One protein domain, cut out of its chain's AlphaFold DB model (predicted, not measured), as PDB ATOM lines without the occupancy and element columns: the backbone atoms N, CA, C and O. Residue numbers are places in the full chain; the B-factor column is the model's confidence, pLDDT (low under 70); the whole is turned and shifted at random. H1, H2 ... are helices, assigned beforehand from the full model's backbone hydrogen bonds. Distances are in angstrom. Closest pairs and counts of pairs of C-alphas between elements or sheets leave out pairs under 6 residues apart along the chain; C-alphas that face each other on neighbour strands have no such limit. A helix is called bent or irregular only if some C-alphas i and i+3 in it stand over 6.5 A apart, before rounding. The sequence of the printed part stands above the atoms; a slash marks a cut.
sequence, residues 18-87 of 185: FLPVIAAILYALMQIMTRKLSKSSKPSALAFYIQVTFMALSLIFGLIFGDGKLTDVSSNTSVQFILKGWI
ATOM      1  N   PHE A  18      18.455 -50.429 -32.020       83.31
ATOM      2  CA  PHE A  18      17.386 -49.726 -32.735       83.31
ATOM      3  C   PHE A  18      16.492 -48.887 -31.816       83.31
ATOM      4  O   PHE A  18      15.817 -47.978 -32.303       83.31
ATOM      5  N   LEU A  19      16.495 -49.127 -30.499       82.81
ATOM      6  CA  LEU A  19      15.665 -48.378 -29.545       82.81
ATOM      7  C   LEU A  19      15.890 -46.856 -29.611       82.81
ATOM      8  O   LEU A  19      14.896 -46.133 -29.702       82.81
ATOM      9  N   PRO A  20      17.137 -46.335 -29.626       80.00
ATOM     10  CA  PRO A  20      17.379 -44.898 -29.750       80.00
ATOM     11  C   PRO A  20      16.860 -44.323 -31.070       80.00
ATOM     12  O   PRO A  20      16.360 -43.202 -31.099       80.00
ATOM     13  N   VAL A  21      16.932 -45.097 -32.159       83.81
ATOM     14  CA  VAL A  21      16.436 -44.687 -33.482       83.81
ATOM     15  C   VAL A  21      14.912 -44.595 -33.471       83.81
ATOM     16  O   VAL A  21      14.351 -43.596 -33.919       83.81
ATOM     17  N   ILE A  22      14.233 -45.593 -32.902       86.94
ATOM     18  CA  ILE A  22      12.775 -45.584 -32.737       86.94
ATOM     19  C   ILE A  22      12.349 -44.407 -31.850       86.94
ATOM     20  O   ILE A  22      11.443 -43.661 -32.221       86.94
ATOM     21  N   ALA A  23      13.030 -44.182 -30.723       82.75
ATOM     22  CA  ALA A  23      12.769 -43.049 -29.838       82.75
ATOM     23  C   ALA A  23      12.959 -41.701 -30.556       82.75
ATOM     24  O   ALA A  23      12.115 -40.814 -30.427       82.75
ATOM     25  N   ALA A  24      14.011 -41.562 -31.368       80.75
ATOM     26  CA  ALA A  24      14.262 -40.362 -32.161       80.75
ATOM     27  C   ALA A  24      13.171 -40.119 -33.217       80.75
ATOM     28  O   ALA A  24      12.731 -38.982 -33.387       80.75
ATOM     29  N   ILE A  25      12.685 -41.168 -33.892       87.75
ATOM     30  CA  ILE A  25      11.576 -41.069 -34.856       87.75
ATOM     31  C   ILE A  25      10.286 -40.637 -34.154       87.75
ATOM     32  O   ILE A  25       9.615 -39.715 -34.620       87.75
ATOM     33  N   LEU A  26       9.949 -41.260 -33.021       85.69
ATOM     34  CA  LEU A  26       8.771 -40.896 -32.229       85.69
ATOM     35  C   LEU A  26       8.852 -39.444 -31.743       85.69
ATOM     36  O   LEU A  26       7.873 -38.706 -31.850       85.69
ATOM     37  N   TYR A  27      10.027 -39.011 -31.280       78.38
ATOM     38  CA  TYR A  27      10.267 -37.630 -30.871       78.38
ATOM     39  C   TYR A  27      10.133 -36.648 -32.046       78.38
ATOM     40  O   TYR A  27       9.476 -35.614 -31.922       78.38
ATOM     41  N   ALA A  28      10.680 -36.985 -33.216       76.25
ATOM     42  CA  ALA A  28      10.552 -36.169 -34.420       76.25
ATOM     43  C   ALA A  28       9.090 -36.051 -34.882       76.25
ATOM     44  O   ALA A  28       8.632 -34.955 -35.207       76.25
ATOM     45  N   LEU A  29       8.331 -37.151 -34.865       83.38
ATOM     46  CA  LEU A  29       6.898 -37.149 -35.170       83.38
ATOM     47  C   LEU A  29       6.117 -36.286 -34.178       83.38
ATOM     48  O   LEU A  29       5.304 -35.460 -34.600       83.38
ATOM     49  N   MET A  30       6.407 -36.419 -32.883       78.50
ATOM     50  CA  MET A  30       5.811 -35.602 -31.828       78.50
ATOM     51  C   MET A  30       6.086 -34.110 -32.058       78.50
ATOM     52  O   MET A  30       5.152 -33.306 -32.014       78.50
ATOM     53  N   GLN A  31       7.313 -33.732 -32.427       74.12
ATOM     54  CA  GLN A  31       7.663 -32.347 -32.759       74.12
ATOM     55  C   GLN A  31       6.970 -31.839 -34.035       74.12
ATOM     56  O   GLN A  31       6.479 -30.708 -34.073       74.12
ATOM     57  N   ILE A  32       6.855 -32.667 -35.078       78.00
ATOM     58  CA  ILE A  32       6.140 -32.306 -36.313       78.00
ATOM     59  C   ILE A  32       4.644 -32.109 -36.039       78.00
ATOM     60  O   ILE A  32       4.059 -31.137 -36.523       78.00
ATOM     61  N   MET A  33       4.020 -32.995 -35.259       73.62
ATOM     62  CA  MET A  33       2.618 -32.864 -34.853       73.62
ATOM     63  C   MET A  33       2.406 -31.615 -33.998       73.62
ATOM     64  O   MET A  33       1.504 -30.833 -34.288       73.62
ATOM     65  N   THR A  34       3.287 -31.371 -33.027       73.88
ATOM     66  CA  THR A  34       3.268 -30.170 -32.178       73.88
ATOM     67  C   THR A  34       3.339 -28.901 -33.026       73.88
ATOM     68  O   THR A  34       2.529 -27.990 -32.854       73.88
ATOM     69  N   ARG A  35       4.223 -28.871 -34.030       65.75
ATOM     70  CA  ARG A  35       4.363 -27.750 -34.971       65.75
ATOM     71  C   ARG A  35       3.171 -27.589 -35.920       65.75
ATOM     72  O   ARG A  35       2.878 -26.479 -36.361       65.75
ATOM     73  N   LYS A  36       2.487 -28.678 -36.281       69.44
ATOM     74  CA  LYS A  36       1.259 -28.616 -37.091       69.44
ATOM     75  C   LYS A  36       0.080 -28.086 -36.272       69.44
ATOM     76  O   LYS A  36      -0.648 -27.230 -36.768       69.44
ATOM     77  N   LEU A  37      -0.069 -28.527 -35.023       68.06
ATOM     78  CA  LEU A  37      -1.105 -28.037 -34.107       68.06
ATOM     79  C   LEU A  37      -0.875 -26.571 -33.709       68.06
ATOM     80  O   LEU A  37      -1.833 -25.802 -33.634       68.06
ATOM     81  N   SER A  38       0.382 -26.143 -33.542       61.41
ATOM     82  CA  SER A  38       0.716 -24.760 -33.164       61.41
ATOM     83  C   SER A  38       0.301 -23.712 -34.205       61.41
ATOM     84  O   SER A  38       0.204 -22.537 -33.872       61.41
ATOM     85  N   LYS A  39       0.054 -24.109 -35.462       64.06
ATOM     86  CA  LYS A  39      -0.432 -23.204 -36.519       64.06
ATOM     87  C   LYS A  39      -1.942 -22.953 -36.476       64.06
ATOM     88  O   LYS A  39      -2.395 -21.989 -37.079       64.06
ATOM     89  N   SER A  40      -2.709 -23.812 -35.802       64.44
ATOM     90  CA  SER A  40      -4.182 -23.780 -35.796       64.44
ATOM     91  C   SER A  40      -4.773 -23.483 -34.408       64.44
ATOM     92  O   SER A  40      -5.976 -23.307 -34.248       64.44
ATOM     93  N   SER A  41      -3.945 -23.440 -33.362       63.19
ATOM     94  CA  SER A  41      -4.388 -23.323 -31.968       63.19
ATOM     95  C   SER A  41      -3.641 -22.218 -31.228       63.19
ATOM     96  O   SER A  41      -2.473 -21.949 -31.503       63.19
ATOM     97  N   LYS A  42      -4.309 -21.581 -30.257       76.69
ATOM     98  CA  LYS A  42      -3.685 -20.563 -29.397       76.69
ATOM     99  C   LYS A  42      -2.478 -21.179 -28.660       76.69
ATOM    100  O   LYS A  42      -2.628 -22.277 -28.119       76.69
ATOM    101  N   PRO A  43      -1.325 -20.488 -28.563       68.94
ATOM    102  CA  PRO A  43      -0.116 -21.018 -27.916       68.94
ATOM    103  C   PRO A  43      -0.350 -21.535 -26.488       68.94
ATOM    104  O   PRO A  43       0.193 -22.567 -26.101       68.94
ATOM    105  N   SER A  44      -1.230 -20.872 -25.731       71.50
ATOM    106  CA  SER A  44      -1.616 -21.273 -24.373       71.50
ATOM    107  C   SER A  44      -2.334 -22.626 -24.325       71.50
ATOM    108  O   SER A  44      -2.123 -23.396 -23.393       71.50
ATOM    109  N   ALA A  45      -3.155 -22.943 -25.335       75.94
ATOM    110  CA  ALA A  45      -3.834 -24.235 -25.421       75.94
ATOM    111  C   ALA A  45      -2.825 -25.355 -25.702       75.94
ATOM    112  O   ALA A  45      -2.890 -26.407 -25.077       75.94
ATOM    113  N   LEU A  46      -1.849 -25.105 -26.580       74.19
ATOM    114  CA  LEU A  46      -0.797 -26.071 -26.900       74.19
ATOM    115  C   LEU A  46       0.032 -26.444 -25.657       74.19
ATOM    116  O   LEU A  46       0.242 -27.625 -25.395       74.19
ATOM    117  N   ALA A  47       0.444 -25.449 -24.863       73.69
ATOM    118  CA  ALA A  47       1.183 -25.672 -23.618       73.69
ATOM    119  C   ALA A  47       0.357 -26.453 -22.581       73.69
ATOM    120  O   ALA A  47       0.876 -27.360 -21.933       73.69
ATOM    121  N   PHE A  48      -0.940 -26.142 -22.467       78.56
ATOM    122  CA  PHE A  48      -1.856 -26.872 -21.591       78.56
ATOM    123  C   PHE A  48      -1.991 -28.342 -22.008       78.56
ATOM    124  O   PHE A  48      -1.827 -29.227 -21.172       78.56
ATOM    125  N   TYR A  49      -2.212 -28.618 -23.298       77.25
ATOM    126  CA  TYR A  49      -2.310 -29.990 -23.803       77.25
ATOM    127  C   TYR A  49      -1.017 -30.782 -23.596       77.25
ATOM    128  O   TYR A  49      -1.094 -31.924 -23.158       77.25
ATOM    129  N   ILE A  50       0.156 -30.186 -23.839       77.31
ATOM    130  CA  ILE A  50       1.444 -30.857 -23.601       77.31
ATOM    131  C   ILE A  50       1.571 -31.263 -22.130       77.31
ATOM    132  O   ILE A  50       1.870 -32.424 -21.860       77.31
ATOM    133  N   GLN A  51       1.269 -30.366 -21.185       79.06
ATOM    134  CA  GLN A  51       1.368 -30.697 -19.761       79.06
ATOM    135  C   GLN A  51       0.319 -31.704 -19.306       79.06
ATOM    136  O   GLN A  51       0.653 -32.595 -18.531       79.06
ATOM    137  N   VAL A  52      -0.912 -31.630 -19.816       83.56
ATOM    138  CA  VAL A  52      -1.950 -32.628 -19.520       83.56
ATOM    139  C   VAL A  52      -1.552 -34.000 -20.057       83.56
ATOM    140  O   VAL A  52      -1.644 -34.987 -19.334       83.56
ATOM    141  N   THR A  53      -1.064 -34.082 -21.295       80.19
ATOM    142  CA  THR A  53      -0.588 -35.337 -21.884       80.19
ATOM    143  C   THR A  53       0.610 -35.888 -21.118       80.19
ATOM    144  O   THR A  53       0.630 -37.079 -20.823       80.19
ATOM    145  N   PHE A  54       1.572 -35.041 -20.742       80.00
ATOM    146  CA  PHE A  54       2.743 -35.456 -19.969       80.00
ATOM    147  C   PHE A  54       2.354 -35.954 -18.574       80.00
ATOM    148  O   PHE A  54       2.822 -37.002 -18.136       80.00
ATOM    149  N   MET A  55       1.442 -35.248 -17.903       83.31
ATOM    150  CA  MET A  55       0.908 -35.626 -16.597       83.31
ATOM    151  C   MET A  55       0.119 -36.939 -16.672       83.31
ATOM    152  O   MET A  55       0.314 -37.807 -15.827       83.31
ATOM    153  N   ALA A  56      -0.710 -37.128 -17.702       83.94
ATOM    154  CA  ALA A  56      -1.457 -38.365 -17.922       83.94
ATOM    155  C   ALA A  56      -0.529 -39.555 -18.215       83.94
ATOM    156  O   ALA A  56      -0.668 -40.605 -17.591       83.94
ATOM    157  N   LEU A  57       0.450 -39.386 -19.112       82.06
ATOM    158  CA  LEU A  57       1.466 -40.405 -19.391       82.06
ATOM    159  C   LEU A  57       2.267 -40.748 -18.138       82.06
ATOM    160  O   LEU A  57       2.456 -41.925 -17.853       82.06
ATOM    161  N   SER A  58       2.692 -39.742 -17.374       80.69
ATOM    162  CA  SER A  58       3.428 -39.937 -16.125       80.69
ATOM    163  C   SER A  58       2.601 -40.694 -15.084       80.69
ATOM    164  O   SER A  58       3.132 -41.596 -14.442       80.69
ATOM    165  N   LEU A  59       1.302 -40.407 -14.967       83.38
ATOM    166  CA  LEU A  59       0.373 -41.144 -14.105       83.38
ATOM    167  C   LEU A  59       0.217 -42.602 -14.541       83.38
ATOM    168  O   LEU A  59       0.314 -43.498 -13.710       83.38
ATOM    169  N   ILE A  60       0.020 -42.849 -15.838       82.50
ATOM    170  CA  ILE A  60      -0.088 -44.206 -16.393       82.50
ATOM    171  C   ILE A  60       1.207 -44.984 -16.140       82.50
ATOM    172  O   ILE A  60       1.166 -46.117 -15.667       82.50
ATOM    173  N   PHE A  61       2.362 -44.367 -16.394       75.94
ATOM    174  CA  PHE A  61       3.664 -44.985 -16.154       75.94
ATOM    175  C   PHE A  61       3.894 -45.246 -14.660       75.94
ATOM    176  O   PHE A  61       4.362 -46.319 -14.291       75.94
ATOM    177  N   GLY A  62       3.506 -44.309 -13.792       74.56
ATOM    178  CA  GLY A  62       3.570 -44.461 -12.339       74.56
ATOM    179  C   GLY A  62       2.664 -45.575 -11.810       74.56
ATOM    180  O   GLY A  62       3.077 -46.320 -10.930       74.56
ATOM    181  N   LEU A  63       1.467 -45.757 -12.371       77.06
ATOM    182  CA  LEU A  63       0.563 -46.849 -11.992       77.06
ATOM    183  C   LEU A  63       1.063 -48.221 -12.466       77.06
ATOM    184  O   LEU A  63       0.889 -49.209 -11.758       77.06
ATOM    185  N   ILE A  64       1.683 -48.292 -13.648       70.88
ATOM    186  CA  ILE A  64       2.178 -49.549 -14.231       70.88
ATOM    187  C   ILE A  64       3.525 -49.967 -13.619       70.88
ATOM    188  O   ILE A  64       3.722 -51.142 -13.313       70.88
ATOM    189  N   PHE A  65       4.455 -49.024 -13.439       68.50
ATOM    190  CA  PHE A  65       5.846 -49.296 -13.047       68.50
ATOM    191  C   PHE A  65       6.195 -48.852 -11.618       68.50
ATOM    192  O   PHE A  65       7.212 -49.282 -11.077       68.50
ATOM    193  N   GLY A  66       5.370 -48.020 -10.974       64.25
ATOM    194  CA  GLY A  66       5.674 -47.449  -9.655       64.25
ATOM    195  C   GLY A  66       5.690 -48.463  -8.512       64.25
ATOM    196  O   GLY A  66       6.429 -48.263  -7.552       64.25
ATOM    197  N   ASP A  67       4.951 -49.568  -8.644       64.44
ATOM    198  CA  ASP A  67       4.831 -50.629  -7.629       64.44
ATOM    199  C   ASP A  67       6.065 -51.563  -7.594       64.44
ATOM    200  O   ASP A  67       6.179 -52.431  -6.734       64.44
ATOM    201  N   GLY A  68       6.998 -51.433  -8.551       63.00
ATOM    202  CA  GLY A  68       8.263 -52.180  -8.577       63.00
ATOM    203  C   GLY A  68       8.145 -53.690  -8.830       63.00
ATOM    204  O   GLY A  68       9.159 -54.363  -8.925       63.00
ATOM    205  N   LYS A  69       6.942 -54.249  -9.006       61.44
ATOM    206  CA  LYS A  69       6.717 -55.703  -9.177       61.44
ATOM    207  C   LYS A  69       7.438 -56.346 -10.367       61.44
ATOM    208  O   LYS A  69       7.607 -57.559 -10.392       61.44
ATOM    209  N   LEU A  70       7.858 -55.555 -11.354       58.25
ATOM    210  CA  LEU A  70       8.556 -56.041 -12.544       58.25
ATOM    211  C   LEU A  70      10.085 -56.125 -12.367       58.25
ATOM    212  O   LEU A  70      10.756 -56.623 -13.270       58.25
ATOM    213  N   THR A  71      10.652 -55.693 -11.229       56.72
ATOM    214  CA  THR A  71      12.103 -55.813 -10.977       56.72
ATOM    215  C   THR A  71      12.569 -57.263 -10.870       56.72
ATOM    216  O   THR A  71      13.705 -57.550 -11.226       56.72
ATOM    217  N   ASP A  72      11.703 -58.182 -10.436       57.34
ATOM    218  CA  ASP A  72      12.061 -59.594 -10.211       57.34
ATOM    219  C   ASP A  72      11.951 -60.473 -11.474       57.34
ATOM    220  O   ASP A  72      12.383 -61.621 -11.490       57.34
ATOM    221  N   VAL A  73      11.380 -59.944 -12.563       60.72
ATOM    222  CA  VAL A  73      11.064 -60.729 -13.775       60.72
ATOM    223  C   VAL A  73      12.258 -60.825 -14.740       60.72
ATOM    224  O   VAL A  73      12.219 -61.590 -15.701       60.72
ATOM    225  N   SER A  74      13.350 -60.088 -14.505       58.62
ATOM    226  CA  SER A  74      14.509 -60.080 -15.410       58.62
ATOM    227  C   SER A  74      15.840 -60.271 -14.680       58.62
ATOM    228  O   SER A  74      16.104 -59.606 -13.679       58.62
ATOM    229  N   SER A  75      16.707 -61.126 -15.228       59.81
ATOM    230  CA  SER A  75      18.078 -61.382 -14.755       59.81
ATOM    231  C   SER A  75      19.074 -60.252 -15.067       59.81
ATOM    232  O   SER A  75      20.204 -60.282 -14.587       59.81
ATOM    233  N   ASN A  76      18.677 -59.252 -15.862       66.25
ATOM    234  CA  ASN A  76      19.551 -58.178 -16.340       66.25
ATOM    235  C   ASN A  76      19.512 -56.948 -15.418       66.25
ATOM    236  O   ASN A  76      18.482 -56.283 -15.300       66.25
ATOM    237  N   THR A  77      20.661 -56.568 -14.854       66.44
ATOM    238  CA  THR A  77      20.809 -55.439 -13.912       66.44
ATOM    239  C   THR A  77      20.299 -54.098 -14.467       66.44
ATOM    240  O   THR A  77      19.703 -53.311 -13.734       66.44
ATOM    241  N   SER A  78      20.453 -53.840 -15.770       67.56
ATOM    242  CA  SER A  78      19.982 -52.598 -16.409       67.56
ATOM    243  C   SER A  78      18.454 -52.494 -16.477       67.56
ATOM    244  O   SER A  78      17.895 -51.409 -16.331       67.56
ATOM    245  N   VAL A  79      17.765 -53.623 -16.670       65.75
ATOM    246  CA  VAL A  79      16.295 -53.674 -16.732       65.75
ATOM    247  C   VAL A  79      15.708 -53.501 -15.331       65.75
ATOM    248  O   VAL A  79      14.734 -52.773 -15.160       65.75
ATOM    249  N   GLN A  80      16.367 -54.059 -14.313       66.56
ATOM    250  CA  GLN A  80      16.007 -53.831 -12.912       66.56
ATOM    251  C   GLN A  80      16.160 -52.363 -12.492       66.56
ATOM    252  O   GLN A  80      15.355 -51.871 -11.705       66.56
ATOM    253  N   PHE A  81      17.153 -51.641 -13.027       67.38
ATOM    254  CA  PHE A  81      17.305 -50.206 -12.774       67.38
ATOM    255  C   PHE A  81      16.169 -49.378 -13.394       67.38
ATOM    256  O   PHE A  81      15.625 -48.501 -12.727       67.38
ATOM    257  N   ILE A  82      15.782 -49.666 -14.643       67.50
ATOM    258  CA  ILE A  82      14.709 -48.937 -15.347       67.50
ATOM    259  C   ILE A  82      13.335 -49.211 -14.720       67.50
ATOM    260  O   ILE A  82      12.507 -48.309 -14.636       67.50
ATOM    261  N   LEU A  83      13.092 -50.445 -14.272       68.88
ATOM    262  CA  LEU A  83      11.821 -50.876 -13.673       68.88
ATOM    263  C   LEU A  83      11.773 -50.682 -12.154       68.88
ATOM    264  O   LEU A  83      10.855 -51.174 -11.497       68.88
ATOM    265  N   LYS A  84      12.772 -50.000 -11.584       67.81
ATOM    266  CA  LYS A  84      12.866 -49.778 -10.147       67.81
ATOM    267  C   LYS A  84      11.654 -48.977  -9.674       67.81
ATOM    268  O   LYS A  84      11.393 -47.884 -10.174       67.81
ATOM    269  N   GLY A  85      10.937 -49.535  -8.698       70.12
ATOM    270  CA  GLY A  85       9.773 -48.890  -8.096       70.12
ATOM    271  C   GLY A  85      10.111 -47.507  -7.542       70.12
ATOM    272  O   GLY A  85      11.257 -47.223  -7.174       70.12
ATOM    273  N   TRP A  86       9.103 -46.640  -7.487       73.69
ATOM    274  CA  TRP A  86       9.279 -45.288  -6.977       73.69
ATOM    275  C   TRP A  86       9.647 -45.332  -5.491       73.69
ATOM    276  O   TRP A  86       8.903 -45.863  -4.667       73.69
ATOM    277  N   ILE A  87      10.794 -44.756  -5.139       71.44
ATOM    278  CA  ILE A  87      11.251 -44.677  -3.751       71.44
ATOM    279  C   ILE A  87      10.936 -43.284  -3.226       71.44
ATOM    280  O   ILE A  87      11.342 -42.284  -3.815       71.44
TER     281      ILE A  87
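This is residues 18 to 87 of the 185 residues of an uncharacterized protein of uncultured marine bacterium MedDCM-OCT-S04-C749 (UniProt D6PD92). Two long helices, H2 and H1, make an open V, joined at its narrow end by a tight link, and the short helix H3 lies beyond the far end of H2 in a small head of loops made by residues 66 to 76 and 83 to 87. The two arms come near each other at the narrow end, and the space between them widens toward the start of H1. The printed part has 70 residues with three named helices, in the order H1, H2, H3, and no named strand; the class is all helix. The whole is only just loose, close to extended, with a radius of gyration of the C-alphas of 16.4 A, and it is flat, spanning 48 by 27 by 13 A.

Begin with the longest helix, H2, residues 43 to 65. Look next at H1, residues 18 to 37: it is close to H2 but not clearly touching, with 2 pairs of C-alphas within 8 A. The closest C-alphas of the two are those of Leu 37 and Leu 46, 7.5 A apart, while their centres are 16.3 A apart. They run opposite ways at a shallow tilt of 33 degrees, only just short of steep. H3, residues 77 to 82, is apart from H2 and also apart from H1. Check the backbone O and N atoms along H1, H2 and H3: in these three helices every O i to N i+4 pair is within hydrogen-bond range.

Find C-alpha 43 at (-0.116, -21.018, -27.916); from there H2 runs 32.5 A to C-alpha 65 at (5.846, -49.296, -13.047). Go back to C-alpha 18 at (17.386, -49.726, -32.735), where H1 begins; it covers 28.5 A to C-alpha 37. H3 has six residues and ends at C-alpha 82, at (14.709, -48.937, -15.347). None of the three helices is bent or irregular.

The two C-alphas farthest apart are those of Lys 42 and Ser 75, at 48.5 A. The printed part runs from residue 18 to residue 87 and has no cut. The link from H1 to H2 is tight, with 5 residues, and the link from H2 to H3 is long, with 11 residues. Residues 18 to 33 of H1, residues 39 to 44, and residues 51 to 61 of H2 stand free. In the B-factor column you will find a mean pLDDT of 73.0 for the printed part of this model; it is under 70 at residues 35 to 41, residue 43 and residues 65 to 84.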